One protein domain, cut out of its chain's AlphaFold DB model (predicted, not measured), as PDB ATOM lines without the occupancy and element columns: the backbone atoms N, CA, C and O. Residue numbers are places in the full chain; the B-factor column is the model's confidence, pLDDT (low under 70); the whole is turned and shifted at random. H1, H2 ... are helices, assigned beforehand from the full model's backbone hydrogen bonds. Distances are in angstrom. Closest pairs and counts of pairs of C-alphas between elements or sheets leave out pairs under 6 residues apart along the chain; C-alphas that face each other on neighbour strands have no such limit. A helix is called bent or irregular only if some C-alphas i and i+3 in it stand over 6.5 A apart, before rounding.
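Overview. This is residues 2 to 125 of the 163 residues of the protein "Os03g0428200 protein" of Oryza sativa subsp. japonica (UniProt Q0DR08). One long helix, H3, makes the spine of a loose, elongated assembly: H2 folds back beside its first part as a helical hairpin, while H5 packs on its residues 61 to 68 and H6 packs on both H3 and H5, at steep tilts. Residues 2 to 9 of H1 stick out free of the rest, and little H4 sits past the last residues of H3. The printed part has 124 residues with six named helices, H1 to H6 in chain order, and no named strand; the class is all helix. The whole is loose, with a radius of gyration of the C-alphas of 18.5 A, and spans 59 by 30 by 20 A, only just elongated.

Along the chain. Find C-alpha 2 at (40.004, 0.093, 42.525); from there H1 runs over residues 2 to 12, 15.0 A from first to last C-alpha. Next look at H2, residues 20 to 33, 20.1 A long. C-alpha 40 at (49.998, 11.908, 24.479) begins H3, residues 40 to 69, the longest helix by residues at 42.9 A. H4 is residues 73 to 76, and H5 is residues 84 to 94, 15.8 A long. H6, residues 98 to 124, runs 38.3 A to C-alpha 124 at (3.243, 26.815, 49.788); it has a kink of 30 degrees near residue 105 and is irregular, with C-alphas 99 and 102 standing 7.9 A apart.

Arrangement. Start at H3, the hub, which touches three helices, H2, H5 and H6; in the domain as a whole the helix packing is mostly crossed, with 0 of the 4 pairs of helices that touch at a shallow tilt. With its residues 43 to 50 alone it touches H2, closest at the C-alphas of Glu 32 and Leu 43, 6.9 A apart; the two form a helical hairpin, opposite ways at a tilt of 35.2 degrees, only just steep. With residues 61 to 68 alone it touches H5, closest at the C-alphas of Cys 65 and Pro 84, 5.6 A, opposite ways at a steep tilt of 43 degrees. H6 touches H3, closest at the C-alphas of Ile 64 and Lys 109, 6.9 A, the same way at a steep tilt of 47 degrees. With its residues 104 to 112 alone H6 touches H5, closest at the C-alphas of Tyr 88 and Ala 108, 4.5 A, opposite ways at a steep tilt of 55 degrees. H4 is close to H3 but not clearly touching, and H1 touches no helix. Every O i to N i+4 pair is within hydrogen-bond range in H1 and H3, against 8 of 10 in H2, 6 of 7 in H5 and 19 of 23 in H6; H4 is too short for such a pair.

Size, cuts and confidence. The two C-alphas farthest apart, those of Glu 36 and Gly 125, are 59.9 A from each other. The printed part has no cut, and no link is long. Look for low confidence, pLDDT under 70, at residues 2 to 18 and 72 to 75; the mean of the printed part is 83.7.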
ATOM      1  N   ARG A   2      40.536  -1.164  43.107       38.47
ATOM      2  CA  ARG A   2      40.004   0.093  42.525       38.47
ATOM      3  C   ARG A   2      39.583  -0.016  41.050       38.47
ATOM      4  O   ARG A   2      38.472   0.390  40.746       38.47
ATOM      5  N   GLN A   3      40.390  -0.626  40.175       44.19
ATOM      6  CA  GLN A   3      40.010  -0.855  38.765       44.19
ATOM      7  C   GLN A   3      38.744  -1.702  38.623       44.19
ATOM      8  O   GLN A   3      37.854  -1.342  37.869       44.19
ATOM      9  N   HIS A   4      38.599  -2.748  39.437       40.22
ATOM     10  CA  HIS A   4      37.401  -3.588  39.429       40.22
ATOM     11  C   HIS A   4      36.143  -2.827  39.885       40.22
ATOM     12  O   HIS A   4      35.069  -3.014  39.331       40.22
ATOM     13  N   ILE A   5      36.266  -1.916  40.859       50.56
ATOM     14  CA  ILE A   5      35.158  -1.042  41.278       50.56
ATOM     15  C   ILE A   5      34.833  -0.012  40.187       50.56
ATOM     16  O   ILE A   5      33.659   0.251  39.949       50.56
ATOM     17  N   LEU A   6      35.834   0.545  39.500       51.03
ATOM     18  CA  LEU A   6      35.630   1.477  38.387       51.03
ATOM     19  C   LEU A   6      34.958   0.791  37.192       51.03
ATOM     20  O   LEU A   6      33.957   1.303  36.700       51.03
ATOM     21  N   GLU A   7      35.405  -0.406  36.808       57.50
ATOM     22  CA  GLU A   7      34.740  -1.249  35.806       57.50
ATOM     23  C   GLU A   7      33.300  -1.576  36.203       57.50
ATOM     24  O   GLU A   7      32.388  -1.456  35.386       57.50
ATOM     25  N   LEU A   8      33.068  -1.960  37.462       53.38
ATOM     26  CA  LEU A   8      31.726  -2.247  37.961       53.38
ATOM     27  C   LEU A   8      30.845  -0.990  37.975       53.38
ATOM     28  O   LEU A   8      29.660  -1.092  37.678       53.38
ATOM     29  N   LEU A   9      31.388   0.196  38.260       53.22
ATOM     30  CA  LEU A   9      30.651   1.465  38.205       53.22
ATOM     31  C   LEU A   9      30.371   1.930  36.768       53.22
ATOM     32  O   LEU A   9      29.313   2.513  36.527       53.22
ATOM     33  N   MET A  10      31.277   1.668  35.822       53.44
ATOM     34  CA  MET A  10      31.087   1.976  34.397       53.44
ATOM     35  C   MET A  10      30.134   0.983  33.716       53.44
ATOM     36  O   MET A  10      29.309   1.392  32.908       53.44
ATOM     37  N   LYS A  11      30.140  -0.299  34.110       52.09
ATOM     38  CA  LYS A  11      29.160  -1.299  33.639       52.09
ATOM     39  C   LYS A  11      27.773  -1.145  34.265       52.09
ATOM     40  O   LYS A  11      26.780  -1.407  33.592       52.09
ATOM     41  N   LYS A  12      27.672  -0.754  35.544       48.84
ATOM     42  CA  LYS A  12      26.392  -0.726  36.285       48.84
ATOM     43  C   LYS A  12      25.493   0.460  35.918       48.84
ATOM     44  O   LYS A  12      24.285   0.379  36.109       48.84
ATOM     45  N   PHE A  13      26.053   1.520  35.341       46.66
ATOM     46  CA  PHE A  13      25.313   2.583  34.658       46.66
ATOM     47  C   PHE A  13      25.815   2.631  33.219       46.66
ATOM     48  O   PHE A  13      26.848   3.236  32.960       46.66
ATOM     49  N   SER A  14      25.103   1.960  32.308       49.84
ATOM     50  CA  SER A  14      25.395   1.952  30.869       49.84
ATOM     51  C   SER A  14      25.893   3.325  30.391       49.84
ATOM     52  O   SER A  14      25.232   4.332  30.647       49.84
ATOM     53  N   GLU A  15      27.014   3.354  29.661       53.56
ATOM     54  CA  GLU A  15      27.632   4.551  29.049       53.56
ATOM     55  C   GLU A  15      26.648   5.428  28.247       53.56
ATOM     56  O   GLU A  15      26.913   6.601  27.974       53.56
ATOM     57  N   LYS A  16      25.481   4.874  27.886       57.19
ATOM     58  CA  LYS A  16      24.384   5.578  27.213       57.19
ATOM     59  C   LYS A  16      23.612   6.551  28.112       57.19
ATOM     60  O   LYS A  16      22.955   7.436  27.583       57.19
ATOM     61  N   HIS A  17      23.676   6.408  29.436       60.72
ATOM     62  CA  HIS A  17      22.864   7.192  30.382       60.72
ATOM     63  C   HIS A  17      23.678   8.210  31.190       60.72
ATOM     64  O   HIS A  17      23.149   8.845  32.102       60.72
ATOM     65  N   ARG A  18      24.977   8.353  30.906       69.88
ATOM     66  CA  ARG A  18      25.862   9.270  31.630       69.88
ATOM     67  C   ARG A  18      26.031  10.569  30.851       69.88
ATOM     68  O   ARG A  18      26.229  10.556  29.639       69.88
ATOM     69  N   MET A  19      25.988  11.696  31.563       84.94
ATOM     70  CA  MET A  19      26.294  13.005  30.980       84.94
ATOM     71  C   MET A  19      27.724  13.008  30.438       84.94
ATOM     72  O   MET A  19      28.680  12.864  31.208       84.94
ATOM     73  N   LYS A  20      27.875  13.230  29.130       85.81
ATOM     74  CA  LYS A  20      29.163  13.126  28.430       85.81
ATOM     75  C   LYS A  20      30.243  14.036  29.010       85.81
ATOM     76  O   LYS A  20      31.391  13.626  29.145       85.81
ATOM     77  N   ARG A  21      29.874  15.231  29.482       90.00
ATOM     78  CA  ARG A  21      30.818  16.136  30.163       90.00
ATOM     79  C   ARG A  21      31.315  15.616  31.509       90.00
ATOM     80  O   ARG A  21      32.475  15.843  31.847       90.00
ATOM     81  N   LEU A  22      30.471  14.936  32.286       89.75
ATOM     82  CA  LEU A  22      30.916  14.319  33.537       89.75
ATOM     83  C   LEU A  22      31.823  13.124  33.263       89.75
ATOM     84  O   LEU A  22      32.818  12.958  33.959       89.75
ATOM     85  N   GLU A  23      31.488  12.331  32.247       87.88
ATOM     86  CA  GLU A  23      32.297  11.203  31.794       87.88
ATOM     87  C   GLU A  23      33.690  11.666  31.357       87.88
ATOM     88  O   GLU A  23      34.675  11.203  31.924       87.88
ATOM     89  N   ALA A  24      33.780  12.664  30.475       88.19
ATOM     90  CA  ALA A  24      35.055  13.231  30.035       88.19
ATOM     91  C   ALA A  24      35.910  13.735  31.212       88.19
ATOM     92  O   ALA A  24      37.097  13.429  31.298       88.19
ATOM     93  N   ARG A  25      35.300  14.441  32.175       91.06
ATOM     94  CA  ARG A  25      36.004  14.934  33.373       91.06
ATOM     95  C   ARG A  25      36.593  13.806  34.225       91.06
ATOM     96  O   ARG A  25      37.634  14.000  34.842       91.06
ATOM     97  N   LEU A  26      35.893  12.675  34.321       90.62
ATOM     98  CA  LEU A  26      36.328  11.518  35.106       90.62
ATOM     99  C   LEU A  26      37.338  10.656  34.345       90.62
ATOM    100  O   LEU A  26      38.209  10.069  34.974       90.62
ATOM    101  N   TYR A  27      37.216  10.581  33.021       87.81
ATOM    102  CA  TYR A  27      38.023   9.698  32.187       87.81
ATOM    103  C   TYR A  27      39.388  10.288  31.826       87.81
ATOM    104  O   TYR A  27      40.364   9.551  31.833       87.81
ATOM    105  N   ILE A  28      39.500  11.602  31.583       89.25
ATOM    106  CA  ILE A  28      40.782  12.240  31.217       89.25
ATOM    107  C   ILE A  28      41.918  11.908  32.213       89.25
ATOM    108  O   ILE A  28      42.984  11.505  31.752       89.25
ATOM    109  N   PRO A  29      41.730  12.008  33.547       90.88
ATOM    110  CA  PRO A  29      42.777  11.631  34.500       90.88
ATOM    111  C   PRO A  29      43.092  10.131  34.495       90.88
ATOM    112  O   PRO A  29      44.243   9.750  34.653       90.88
ATOM    113  N   LEU A  30      42.084   9.276  34.288       89.50
ATOM    114  CA  LEU A  30      42.285   7.825  34.206       89.50
ATOM    115  C   LEU A  30      43.098   7.449  32.963       89.50
ATOM    116  O   LEU A  30      43.978   6.603  33.043       89.50
ATOM    117  N   TYR A  31      42.830   8.113  31.836       85.19
ATOM    118  CA  TYR A  31      43.572   7.924  30.593       85.19
ATOM    119  C   TYR A  31      45.021   8.418  30.696       85.19
ATOM    120  O   TYR A  31      45.907   7.859  30.065       85.19
ATOM    121  N   GLU A  32      45.285   9.446  31.505       89.50
ATOM    122  CA  GLU A  32      46.644   9.930  31.791       89.50
ATOM    123  C   GLU A  32      47.460   8.966  32.668       89.50
ATOM    124  O   GLU A  32      48.683   8.896  32.545       89.50
ATOM    125  N   GLU A  33      46.804   8.217  33.557       90.25
ATOM    126  CA  GLU A  33      47.466   7.230  34.418       90.25
ATOM    127  C   GLU A  33      47.869   5.949  33.658       90.25
ATOM    128  O   GLU A  33      48.807   5.260  34.076       90.25
ATOM    129  N   ASP A  34      47.203   5.640  32.542       86.25
ATOM    130  CA  ASP A  34      47.434   4.429  31.745       86.25
ATOM    131  C   ASP A  34      48.588   4.592  30.743       86.25
ATOM    132  O   ASP A  34      48.400   4.865  29.561       86.25
ATOM    133  N   LYS A  35      49.822   4.415  31.212       76.38
ATOM    134  CA  LYS A  35      51.025   4.628  30.390       76.38
ATOM    135  C   LYS A  35      51.193   3.667  29.209       76.38
ATOM    136  O   LYS A  35      52.052   3.934  28.372       76.38
ATOM    137  N   GLU A  36      50.457   2.556  29.154       79.81
ATOM    138  CA  GLU A  36      50.594   1.580  28.064       79.81
ATOM    139  C   GLU A  36      49.671   1.900  26.882       79.81
ATOM    140  O   GLU A  36      50.075   1.726  25.732       79.81
ATOM    141  N   GLU A  37      48.470   2.427  27.145       80.00
ATOM    142  CA  GLU A  37      47.482   2.777  26.111       80.00
ATOM    143  C   GLU A  37      47.336   4.295  25.870       80.00
ATOM    144  O   GLU A  37      46.655   4.725  24.926       80.00
ATOM    145  N   CYS A  38      47.965   5.135  26.700       83.75
ATOM    146  CA  CYS A  38      47.872   6.585  26.573       83.75
ATOM    147  C   CYS A  38      48.644   7.111  25.358       83.75
ATOM    148  O   CYS A  38      49.867   7.017  25.261       83.75
ATOM    149  N   ASN A  39      47.915   7.748  24.447       90.69
ATOM    150  CA  ASN A  39      48.475   8.553  23.378       90.69
ATOM    151  C   ASN A  39      48.536  10.017  23.836       90.69
ATOM    152  O   ASN A  39      47.498  10.662  24.017       90.69
ATOM    153  N   GLU A  40      49.752  10.549  23.975       90.38
ATOM    154  CA  GLU A  40      49.998  11.908  24.479       90.38
ATOM    155  C   GLU A  40      49.272  12.989  23.662       90.38
ATOM    156  O   GLU A  40      48.686  13.902  24.243       90.38
ATOM    157  N   MET A  41      49.222  12.857  22.330       90.62
ATOM    158  CA  MET A  41      48.531  13.823  21.469       90.62
ATOM    159  C   MET A  41      47.017  13.825  21.708       90.62
ATOM    160  O   MET A  41      46.388  14.884  21.719       90.62
ATOM    161  N   ILE A  42      46.416  12.646  21.898       88.81
ATOM    162  CA  ILE A  42      44.976  12.520  22.176       88.81
ATOM    163  C   ILE A  42      44.657  13.085  23.562       88.81
ATOM    164  O   ILE A  42      43.665  13.799  23.720       88.81
ATOM    165  N   LEU A  43      45.502  12.806  24.560       89.06
ATOM    166  CA  LEU A  43      45.343  13.334  25.914       89.06
ATOM    167  C   LEU A  43      45.424  14.867  25.935       89.06
ATOM    168  O   LEU A  43      44.593  15.519  26.573       89.06
ATOM    169  N   GLU A  44      46.404  15.446  25.239       93.06
ATOM    170  CA  GLU A  44      46.564  16.898  25.143       93.06
ATOM    171  C   GLU A  44      45.351  17.546  24.467       93.06
ATOM    172  O   GLU A  44      44.774  18.491  25.011       93.06
ATOM    173  N   LEU A  45      44.892  16.981  23.345       90.62
ATOM    174  CA  LEU A  45      43.691  17.443  22.652       90.62
ATOM    175  C   LEU A  45      42.453  17.395  23.561       90.62
ATOM    176  O   LEU A  45      41.728  18.384  23.663       90.62
ATOM    177  N   ALA A  46      42.233  16.277  24.258       88.12
ATOM    178  CA  ALA A  46      41.096  16.105  25.160       88.12
ATOM    179  C   ALA A  46      41.118  17.112  26.322       88.12
ATOM    180  O   ALA A  46      40.078  17.667  26.685       88.12
ATOM    181  N   LYS A  47      42.297  17.385  26.895       92.88
ATOM    182  CA  LYS A  47      42.460  18.407  27.939       92.88
ATOM    183  C   LYS A  47      42.142  19.799  27.400       92.88
ATOM    184  O   LYS A  47      41.350  20.513  28.017       92.88
ATOM    185  N   LEU A  48      42.728  20.184  26.266       94.38
ATOM    186  CA  LEU A  48      42.528  21.503  25.659       94.38
ATOM    187  C   LEU A  48      41.059  21.754  25.299       94.38
ATOM    188  O   LEU A  48      40.512  22.791  25.679       94.38
ATOM    189  N   ASP A  49      40.406  20.792  24.646       91.56
ATOM    190  CA  ASP A  49      38.977  20.862  24.328       91.56
ATOM    191  C   ASP A  49      38.127  20.997  25.602       91.56
ATOM    192  O   ASP A  49      37.272  21.884  25.717       91.56
ATOM    193  N   PHE A  50      38.425  20.186  26.626       90.94
ATOM    194  CA  PHE A  50      37.707  20.246  27.892       90.94
ATOM    195  C   PHE A  50      37.807  21.626  28.546       90.94
ATOM    196  O   PHE A  50      36.784  22.129  29.030       90.94
ATOM    197  N   TYR A  51      38.996  22.237  28.548       95.88
ATOM    198  CA  TYR A  51      39.230  23.576  29.090       95.88
ATOM    199  C   TYR A  51      38.519  24.668  28.286       95.88
ATOM    200  O   TYR A  51      37.906  25.554  28.890       95.88
ATOM    201  N   LEU A  52      38.553  24.600  26.952       94.69
ATOM    202  CA  LEU A  52      37.891  25.576  26.088       94.69
ATOM    203  C   LEU A  52      36.374  25.580  26.318       94.69
ATOM    204  O   LEU A  52      35.794  26.629  26.606       94.69
ATOM    205  N   LEU A  53      35.743  24.402  26.290       93.88
ATOM    206  CA  LEU A  53      34.312  24.270  26.572       93.88
ATOM    207  C   LEU A  53      33.973  24.664  28.009       93.88
ATOM    208  O   LEU A  53      32.975  25.339  28.254       93.88
ATOM    209  N   GLN A  54      34.812  24.301  28.985       95.50
ATOM    210  CA  GLN A  54      34.585  24.698  30.372       95.50
ATOM    211  C   GLN A  54      34.595  26.222  30.541       95.50
ATOM    212  O   GLN A  54      33.796  26.741  31.323       95.50
ATOM    213  N   ARG A  55      35.465  26.941  29.823       96.25
ATOM    214  CA  ARG A  55      35.480  28.407  29.837       96.25
ATOM    215  C   ARG A  55      34.171  28.979  29.295       96.25
ATOM    216  O   ARG A  55      33.555  29.784  29.989       96.25
ATOM    217  N   LEU A  56      33.722  28.507  28.130       95.69
ATOM    218  CA  LEU A  56      32.449  28.922  27.528       95.69
ATOM    219  C   LEU A  56      31.279  28.689  28.491       95.69
ATOM    220  O   LEU A  56      30.516  29.602  28.791       95.69
ATOM    221  N   HIS A  57      31.185  27.494  29.073       96.31
ATOM    222  CA  HIS A  57      30.108  27.179  30.009       96.31
ATOM    223  C   HIS A  57      30.155  28.010  31.294       96.31
ATOM    224  O   HIS A  57      29.106  28.307  31.854       96.31
ATOM    225  N   ARG A  58      31.338  28.398  31.788       96.69
ATOM    226  CA  ARG A  58      31.444  29.295  32.954       96.69
ATOM    227  C   ARG A  58      30.907  30.689  32.647       96.69
ATOM    228  O   ARG A  58      30.246  31.272  33.503       96.69
ATOM    229  N   GLU A  59      31.191  31.206  31.456       97.12
ATOM    230  CA  GLU A  59      30.656  32.491  30.997       97.12
ATOM    231  C   GLU A  59      29.124  32.423  30.875       97.12
ATOM    232  O   GLU A  59      28.430  33.297  31.391       97.12
ATOM    233  N   GLU A  60      28.586  31.332  30.324       96.81
ATOM    234  CA  GLU A  60      27.137  31.115  30.245       96.81
ATOM    235  C   GLU A  60      26.474  30.976  31.630       96.81
ATOM    236  O   GLU A  60      25.439  31.594  31.872       96.81
ATOM    237  N   VAL A  61      27.064  30.225  32.572       97.12
ATOM    238  CA  VAL A  61      26.554  30.131  33.958       97.12
ATOM    239  C   VAL A  61      26.500  31.508  34.604       97.12
ATOM    240  O   VAL A  61      25.516  31.834  35.264       97.12
ATOM    241  N   LYS A  62      27.551  32.314  34.424       96.81
ATOM    242  CA  LYS A  62      27.601  33.673  34.957       96.81
ATOM    243  C   LYS A  62      26.457  34.516  34.389       96.81
ATOM    244  O   LYS A  62      25.730  35.110  35.177       96.81
ATOM    245  N   GLU A  63      26.247  34.490  33.073       95.81
ATOM    246  CA  GLU A  63      25.141  35.196  32.409       95.81
ATOM    247  C   GLU A  63      23.774  34.765  32.964       95.81
ATOM    248  O   GLU A  63      22.931  35.610  33.257       95.81
ATOM    249  N   ILE A  64      23.552  33.460  33.160       94.94
ATOM    250  CA  ILE A  64      22.297  32.938  33.720       94.94
ATOM    251  C   ILE A  64      22.113  33.356  35.178       94.94
ATOM    252  O   ILE A  64      21.014  33.742  35.566       94.94
ATOM    253  N   CYS A  65      23.166  33.303  35.991       93.75
ATOM    254  CA  CYS A  65      23.105  33.740  37.380       93.75
ATOM    255  C   CYS A  65      22.856  35.248  37.484       93.75
ATOM    256  O   CYS A  65      22.015  35.655  38.277       93.75
ATOM    257  N   GLU A  66      23.546  36.075  36.702       93.88
ATOM    258  CA  GLU A  66      23.344  37.528  36.680       93.88
ATOM    259  C   GLU A  66      21.940  37.883  36.202       93.88
ATOM    260  O   GLU A  66      21.260  38.671  36.857       93.88
ATOM    261  N   TRP A  67      21.474  37.240  35.125       92.81
ATOM    262  CA  TRP A  67      20.089  37.345  34.683       92.81
ATOM    263  C   TRP A  67      19.145  36.995  35.828       92.81
ATOM    264  O   TRP A  67      18.332  37.830  36.186       92.81
ATOM    265  N   TYR A  68      19.301  35.832  36.467       89.44
ATOM    266  CA  TYR A  68      18.398  35.372  37.520       89.44
ATOM    267  C   TYR A  68      18.395  36.259  38.772       89.44
ATOM    268  O   TYR A  68      17.357  36.421  39.394       89.44
ATOM    269  N   HIS A  69      19.525  36.846  39.167       86.06
ATOM    270  CA  HIS A  69      19.577  37.740  40.334       86.06
ATOM    271  C   HIS A  69      19.185  39.187  40.006       86.06
ATOM    272  O   HIS A  69      18.876  39.952  40.919       86.06
ATOM    273  N   GLY A  70      19.185  39.567  38.725       85.38
ATOM    274  CA  GLY A  70      18.628  40.837  38.250       85.38
ATOM    275  C   GLY A  70      17.097  40.879  38.281       85.38
ATOM    276  O   GLY A  70      16.502  41.926  38.047       85.38
ATOM    277  N   LEU A  71      16.468  39.743  38.573       80.19
ATOM    278  CA  LEU A  71      15.031  39.561  38.674       80.19
ATOM    279  C   LEU A  71      14.512  40.071  40.024       80.19
ATOM    280  O   LEU A  71      15.169  39.902  41.050       80.19
ATOM    281  N   GLU A  72      13.305  40.640  40.054       67.88
ATOM    282  CA  GLU A  72      12.643  41.009  41.321       67.88
ATOM    283  C   GLU A  72      12.134  39.757  42.069       67.88
ATOM    284  O   GLU A  72      12.193  39.683  43.296       67.88
ATOM    285  N   SER A  73      11.768  38.707  41.321       64.50
ATOM    286  CA  SER A  73      11.174  37.457  41.822       64.50
ATOM    287  C   SER A  73      11.963  36.726  42.929       64.50
ATOM    288  O   SER A  73      11.327  36.332  43.908       64.50
ATOM    289  N   PRO A  74      13.304  36.563  42.883       61.75
ATOM    290  CA  PRO A  74      14.042  35.931  43.980       61.75
ATOM    291  C   PRO A  74      13.999  36.681  45.311       61.75
ATOM    292  O   PRO A  74      14.334  36.115  46.347       61.75
ATOM    293  N   ARG A  75      13.615  37.963  45.300       64.69
ATOM    294  CA  ARG A  75      13.441  38.754  46.524       64.69
ATOM    295  C   ARG A  75      12.047  38.578  47.119       64.69
ATOM    296  O   ARG A  75      11.902  38.633  48.335       64.69
ATOM    297  N   GLU A  76      11.041  38.362  46.275       70.38
ATOM    298  CA  GLU A  76       9.647  38.185  46.694       70.38
ATOM    299  C   GLU A  76       9.357  36.748  47.151       70.38
ATOM    300  O   GLU A  76       8.609  36.525  48.103       70.38
ATOM    301  N   LEU A  77       9.996  35.761  46.517       75.62
ATOM    302  CA  LEU A  77       9.754  34.335  46.742       75.62
ATOM    303  C   LEU A  77      10.738  33.715  47.733       75.62
ATOM    304  O   LEU A  77      11.343  32.685  47.459       75.62
ATOM    305  N   PHE A  78      10.867  34.298  48.923       78.75
ATOM    306  CA  PHE A  78      11.831  33.852  49.942       78.75
ATOM    307  C   PHE A  78      11.706  32.370  50.355       78.75
ATOM    308  O   PHE A  78      12.637  31.813  50.935       78.75
ATOM    309  N   TYR A  79      10.556  31.739  50.102       80.19
ATOM    310  CA  TYR A  79      10.303  30.328  50.400       80.19
ATOM    311  C   TYR A  79      10.767  29.373  49.289       80.19
ATOM    312  O   TYR A  79      10.887  28.174  49.538       80.19
ATOM    313  N   ALA A  80      11.004  29.873  48.074       84.94
ATOM    314  CA  ALA A  80      11.325  29.062  46.910       84.94
ATOM    315  C   ALA A  80      12.831  28.784  46.783       84.94
ATOM    316  O   ALA A  80      13.698  29.534  47.238       84.94
ATOM    317  N   ARG A  81      13.167  27.682  46.112       87.75
ATOM    318  CA  ARG A  81      14.541  27.275  45.825       87.75
ATOM    319  C   ARG A  81      15.075  28.053  44.624       87.75
ATOM    320  O   ARG A  81      14.802  27.740  43.468       87.75
ATOM    321  N   HIS A  82      15.939  29.019  44.903       88.44
ATOM    322  CA  HIS A  82      16.647  29.806  43.895       88.44
ATOM    323  C   HIS A  82      17.964  29.138  43.482       88.44
ATOM    324  O   HIS A  82      19.004  29.342  44.110       88.44
ATOM    325  N   ARG A  83      17.929  28.304  42.432       90.88
ATOM    326  CA  ARG A  83      19.078  27.472  42.009       90.88
ATOM    327  C   ARG A  83      19.458  27.656  40.525       90.88
ATOM    328  O   ARG A  83      19.497  26.678  39.779       90.88
ATOM    329  N   PRO A  84      19.785  28.882  40.065       92.44
ATOM    330  CA  PRO A  84      20.078  29.148  38.650       92.44
ATOM    331  C   PRO A  84      21.311  28.396  38.119       92.44
ATOM    332  O   PRO A  84      21.321  27.951  36.973       92.44
ATOM    333  N   ALA A  85      22.332  28.188  38.957       94.69
ATOM    334  CA  ALA A  85      23.517  27.417  38.576       94.69
ATOM    335  C   ALA A  85      23.198  25.926  38.361       94.69
ATOM    336  O   ALA A  85      23.722  25.303  37.437       94.69
ATOM    337  N   GLU A  86      22.313  25.355  39.182       94.75
ATOM    338  CA  GLU A  86      21.865  23.968  39.022       94.75
ATOM    339  C   GLU A  86      20.960  23.834  37.799       94.75
ATOM    340  O   GLU A  86      21.137  22.905  37.019       94.75
ATOM    341  N   ALA A  87      20.065  24.797  37.563       94.69
ATOM    342  CA  ALA A  87      19.249  24.844  36.353       94.69
ATOM    343  C   ALA A  87      20.109  24.830  35.077       94.69
ATOM    344  O   ALA A  87      19.829  24.083  34.137       94.69
ATOM    345  N   TYR A  88      21.211  25.587  35.063       96.12
ATOM    346  CA  TYR A  88      22.179  25.514  33.970       96.12
ATOM    347  C   TYR A  88      22.877  24.151  33.895       96.12
ATOM    348  O   TYR A  88      23.047  23.613  32.804       96.12
ATOM    349  N   PHE A  89      23.273  23.567  35.028       95.06
ATOM    350  CA  PHE A  89      23.892  22.241  35.051       95.06
ATOM    351  C   PHE A  89      22.981  21.162  34.439       95.06
ATOM    352  O   PHE A  89      23.462  20.317  33.683       95.06
ATOM    353  N   TRP A  90      21.670  21.233  34.684       94.19
ATOM    354  CA  TRP A  90      20.682  20.376  34.023       94.19
ATOM    355  C   TRP A  90      20.648  20.598  32.509       94.19
ATOM    356  O   TRP A  90      20.708  19.633  31.750       94.19
ATOM    357  N   ALA A  91      20.622  21.854  32.056       95.12
ATOM    358  CA  ALA A  91      20.644  22.174  30.628       95.12
ATOM    359  C   ALA A  91      21.939  21.707  29.933       95.12
ATOM    360  O   ALA A  91      21.899  21.211  28.807       95.12
ATOM    361  N   LEU A  92      23.081  21.803  30.622       94.75
ATOM    362  CA  LEU A  92      24.377  21.308  30.155       94.75
ATOM    363  C   LEU A  92      24.394  19.782  29.981       94.75
ATOM    364  O   LEU A  92      25.091  19.266  29.110       94.75
ATOM    365  N   GLY A  93      23.630  19.057  30.801       91.31
ATOM    366  CA  GLY A  93      23.455  17.613  30.663       91.31
ATOM    367  C   GLY A  93      22.731  17.205  29.379       91.31
ATOM    368  O   GLY A  93      22.952  16.094  28.901       91.31
ATOM    369  N   VAL A  94      21.906  18.098  28.817       91.62
ATOM    370  CA  VAL A  94      21.169  17.878  27.563       91.62
ATOM    371  C   VAL A  94      22.024  18.242  26.350       91.62
ATOM    372  O   VAL A  94      22.146  17.434  25.434       91.62
ATOM    373  N   TYR A  95      22.631  19.434  26.355       89.38
ATOM    374  CA  TYR A  95      23.479  19.926  25.264       89.38
ATOM    375  C   TYR A  95      24.778  20.492  25.826       89.38
ATOM    376  O   TYR A  95      24.744  21.480  26.558       89.38
ATOM    377  N   TYR A  96      25.928  19.952  25.442       90.25
ATOM    378  CA  TYR A  96      27.227  20.475  25.892       90.25
ATOM    379  C   TYR A  96      28.053  21.079  24.763       90.25
ATOM    380  O   TYR A  96      29.023  21.788  25.015       90.25
ATOM    381  N   GLU A  97      27.663  20.827  23.525       92.06
ATOM    382  CA  GLU A  97      28.353  21.304  22.349       92.06
ATOM    383  C   GLU A  97      28.194  22.837  22.231       92.06
ATOM    384  O   GLU A  97      27.183  23.415  22.680       92.06
ATOM    385  N   PRO A  98      29.211  23.534  21.696       91.19
ATOM    386  CA  PRO A  98      29.239  24.994  21.659       91.19
ATOM    387  C   PRO A  98      28.140  25.583  20.762       91.19
ATOM    388  O   PRO A  98      27.607  26.652  21.068       91.19
ATOM    389  N   GLU A  99      27.718  24.873  19.715       93.50
ATOM    390  CA  GLU A  99      26.672  25.293  18.773       93.50
ATOM    391  C   GLU A  99      25.309  25.470  19.459       93.50
ATOM    392  O   GLU A  99      24.481  26.283  19.039       93.50
ATOM    393  N   TYR A 100      25.088  24.758  20.566       93.94
ATOM    394  CA  TYR A 100      23.838  24.769  21.322       93.94
ATOM    395  C   TYR A 100      23.821  25.779  22.480       93.94
ATOM    396  O   TYR A 100      22.969  25.687  23.362       93.94
ATOM    397  N   ALA A 101      24.695  26.791  22.475       93.94
ATOM    398  CA  ALA A 101      24.716  27.831  23.511       93.94
ATOM    399  C   ALA A 101      23.365  28.537  23.705       93.94
ATOM    400  O   ALA A 101      22.888  28.694  24.829       93.94
ATOM    401  N   LYS A 102      22.697  28.926  22.612       93.62
ATOM    402  CA  LYS A 102      21.377  29.576  22.684       93.62
ATOM    403  C   LYS A 102      20.303  28.670  23.309       93.62
ATOM    404  O   LYS A 102      19.716  29.091  24.306       93.62
ATOM    405  N   PRO A 103      20.039  27.454  22.787       94.88
ATOM    406  CA  PRO A 103      19.026  26.579  23.376       94.88
ATOM    407  C   PRO A 103      19.377  26.135  24.800       94.88
ATOM    408  O   PRO A 103      18.479  26.051  25.631       94.88
ATOM    409  N   ARG A 104      20.660  25.933  25.130       96.00
ATOM    410  CA  ARG A 104      21.094  25.618  26.499       96.00
ATOM    411  C   ARG A 104      20.768  26.747  27.476       96.00
ATOM    412  O   ARG A 104      20.188  26.489  28.527       96.00
ATOM    413  N   LYS A 105      21.075  28.000  27.123       94.62
ATOM    414  CA  LYS A 105      20.708  29.161  27.946       94.62
ATOM    415  C   LYS A 105      19.196  29.312  28.082       94.62
ATOM    416  O   LYS A 105      18.714  29.549  29.184       94.62
ATOM    417  N   LEU A 106      18.444  29.135  26.995       94.62
ATOM    418  CA  LEU A 106      16.980  29.182  27.023       94.62
ATOM    419  C   LEU A 106      16.400  28.117  27.966       94.62
ATOM    420  O   LEU A 106      15.563  28.431  28.809       94.62
ATOM    421  N   LEU A 107      16.892  26.880  27.870       93.88
ATOM    422  CA  LEU A 107      16.488  25.780  28.740       93.88
ATOM    423  C   LEU A 107      16.849  26.057  30.207       93.88
ATOM    424  O   LEU A 107      16.023  25.842  31.087       93.88
ATOM    425  N   ALA A 108      18.042  26.593  30.477       94.69
ATOM    426  CA  ALA A 108      18.455  26.967  31.828       94.69
ATOM    427  C   ALA A 108      17.532  28.037  32.434       94.69
ATOM    428  O   ALA A 108      17.111  27.901  33.582       94.69
ATOM    429  N   LYS A 109      17.169  29.069  31.658       92.12
ATOM    430  CA  LYS A 109      16.206  30.097  32.087       92.12
ATOM    431  C   LYS A 109      14.832  29.500  32.365       92.12
ATOM    432  O   LYS A 109      14.232  29.807  33.393       92.12
ATOM    433  N   PHE A 110      14.350  28.632  31.478       90.75
ATOM    434  CA  PHE A 110      13.081  27.930  31.647       90.75
ATOM    435  C   PHE A 110      13.056  27.093  32.935       90.75
ATOM    436  O   PHE A 110      12.148  27.258  33.748       90.75
ATOM    437  N   ILE A 111      14.087  26.275  33.175       91.06
ATOM    438  CA  ILE A 111      14.211  25.462  34.396       91.06
ATOM    439  C   ILE A 111      14.279  26.361  35.640       91.06
ATOM    440  O   ILE A 111      13.542  26.147  36.596       91.06
ATOM    441  N   ALA A 112      15.101  27.412  35.622       90.75
ATOM    442  CA  ALA A 112      15.221  28.332  36.753       90.75
ATOM    443  C   ALA A 112      13.903  29.062  37.073       90.75
ATOM    444  O   ALA A 112      13.670  29.444  38.220       90.75
ATOM    445  N   THR A 113      13.047  29.249  36.064       85.94
ATOM    446  CA  THR A 113      11.742  29.907  36.193       85.94
ATOM    447  C   THR A 113      10.676  28.944  36.704       85.94
ATOM    448  O   THR A 113       9.855  29.351  37.516       85.94
ATOM    449  N   ILE A 114      10.679  27.677  36.271       86.81
ATOM    450  CA  ILE A 114       9.673  26.695  36.700       86.81
ATOM    451  C   ILE A 114       9.893  26.204  38.135       86.81
ATOM    452  O   ILE A 114       8.918  25.907  38.814       86.81
ATOM    453  N   THR A 115      11.136  26.183  38.633       87.94
ATOM    454  CA  THR A 115      11.441  25.694  39.991       87.94
ATOM    455  C   THR A 115      10.684  26.442  41.103       87.94
ATOM    456  O   THR A 115      10.070  25.773  41.929       87.94
ATOM    457  N   PRO A 116      10.628  27.791  41.144       85.69
ATOM    458  CA  PRO A 116       9.808  28.480  42.141       85.69
ATOM    459  C   PRO A 116       8.305  28.210  42.020       85.69
ATOM    460  O   PRO A 116       7.604  28.176  43.031       85.69
ATOM    461  N   TYR A 117       7.795  28.009  40.800       82.38
ATOM    462  CA  TYR A 117       6.394  27.637  40.612       82.38
ATOM    463  C   TYR A 117       6.120  26.246  41.180       82.38
ATOM    464  O   TYR A 117       5.173  26.090  41.939       82.38
ATOM    465  N   ASP A 118       6.970  25.268  40.878       86.38
ATOM    466  CA  ASP A 118       6.905  23.910  41.432       86.38
ATOM    467  C   ASP A 118       6.874  23.937  42.970       86.38
ATOM    468  O   ASP A 118       5.942  23.427  43.586       86.38
ATOM    469  N   ASP A 119       7.784  24.693  43.595       86.62
ATOM    470  CA  ASP A 119       7.810  24.880  45.053       86.62
ATOM    471  C   ASP A 119       6.521  25.489  45.613       86.62
ATOM    472  O   ASP A 119       6.103  25.176  46.733       86.62
ATOM    473  N   THR A 120       5.882  26.358  44.833       84.00
ATOM    474  CA  THR A 120       4.602  26.958  45.203       84.00
ATOM    475  C   THR A 120       3.504  25.912  45.210       84.00
ATOM    476  O   THR A 120       2.740  25.859  46.164       84.00
ATOM    477  N   PHE A 121       3.413  25.068  44.187       83.38
ATOM    478  CA  PHE A 121       2.390  24.026  44.133       83.38
ATOM    479  C   PHE A 121       2.605  22.933  45.179       83.38
ATOM    480  O   PHE A 121       1.628  22.468  45.766       83.38
ATOM    481  N   ASP A 122       3.858  22.569  45.442       84.75
ATOM    482  CA  ASP A 122       4.190  21.460  46.333       84.75
ATOM    483  C   ASP A 122       4.104  21.832  47.815       84.75
ATOM    484  O   ASP A 122       3.626  21.038  48.626       84.75
ATOM    485  N   ASN A 123       4.584  23.025  48.191       82.00
ATOM    486  CA  ASN A 123       4.878  23.328  49.596       82.00
ATOM    487  C   ASN A 123       4.187  24.578  50.154       82.00
ATOM    488  O   ASN A 123       4.124  24.719  51.376       82.00
ATOM    489  N   TYR A 124       3.698  25.497  49.313       76.31
ATOM    490  CA  TYR A 124       3.243  26.815  49.788       76.31
ATOM    491  C   TYR A 124       1.802  27.181  49.407       76.31
ATOM    492  O   TYR A 124       1.123  27.914  50.126       76.31
ATOM    493  N   GLY A 125       1.315  26.690  48.276       77.06
ATOM    494  CA  GLY A 125       0.070  27.120  47.669       77.06
ATOM    495  C   GLY A 125      -1.152  26.555  48.379       77.06
ATOM    496  O   GLY A 125      -1.334  25.347  48.506       77.06
TER     497      GLY A 125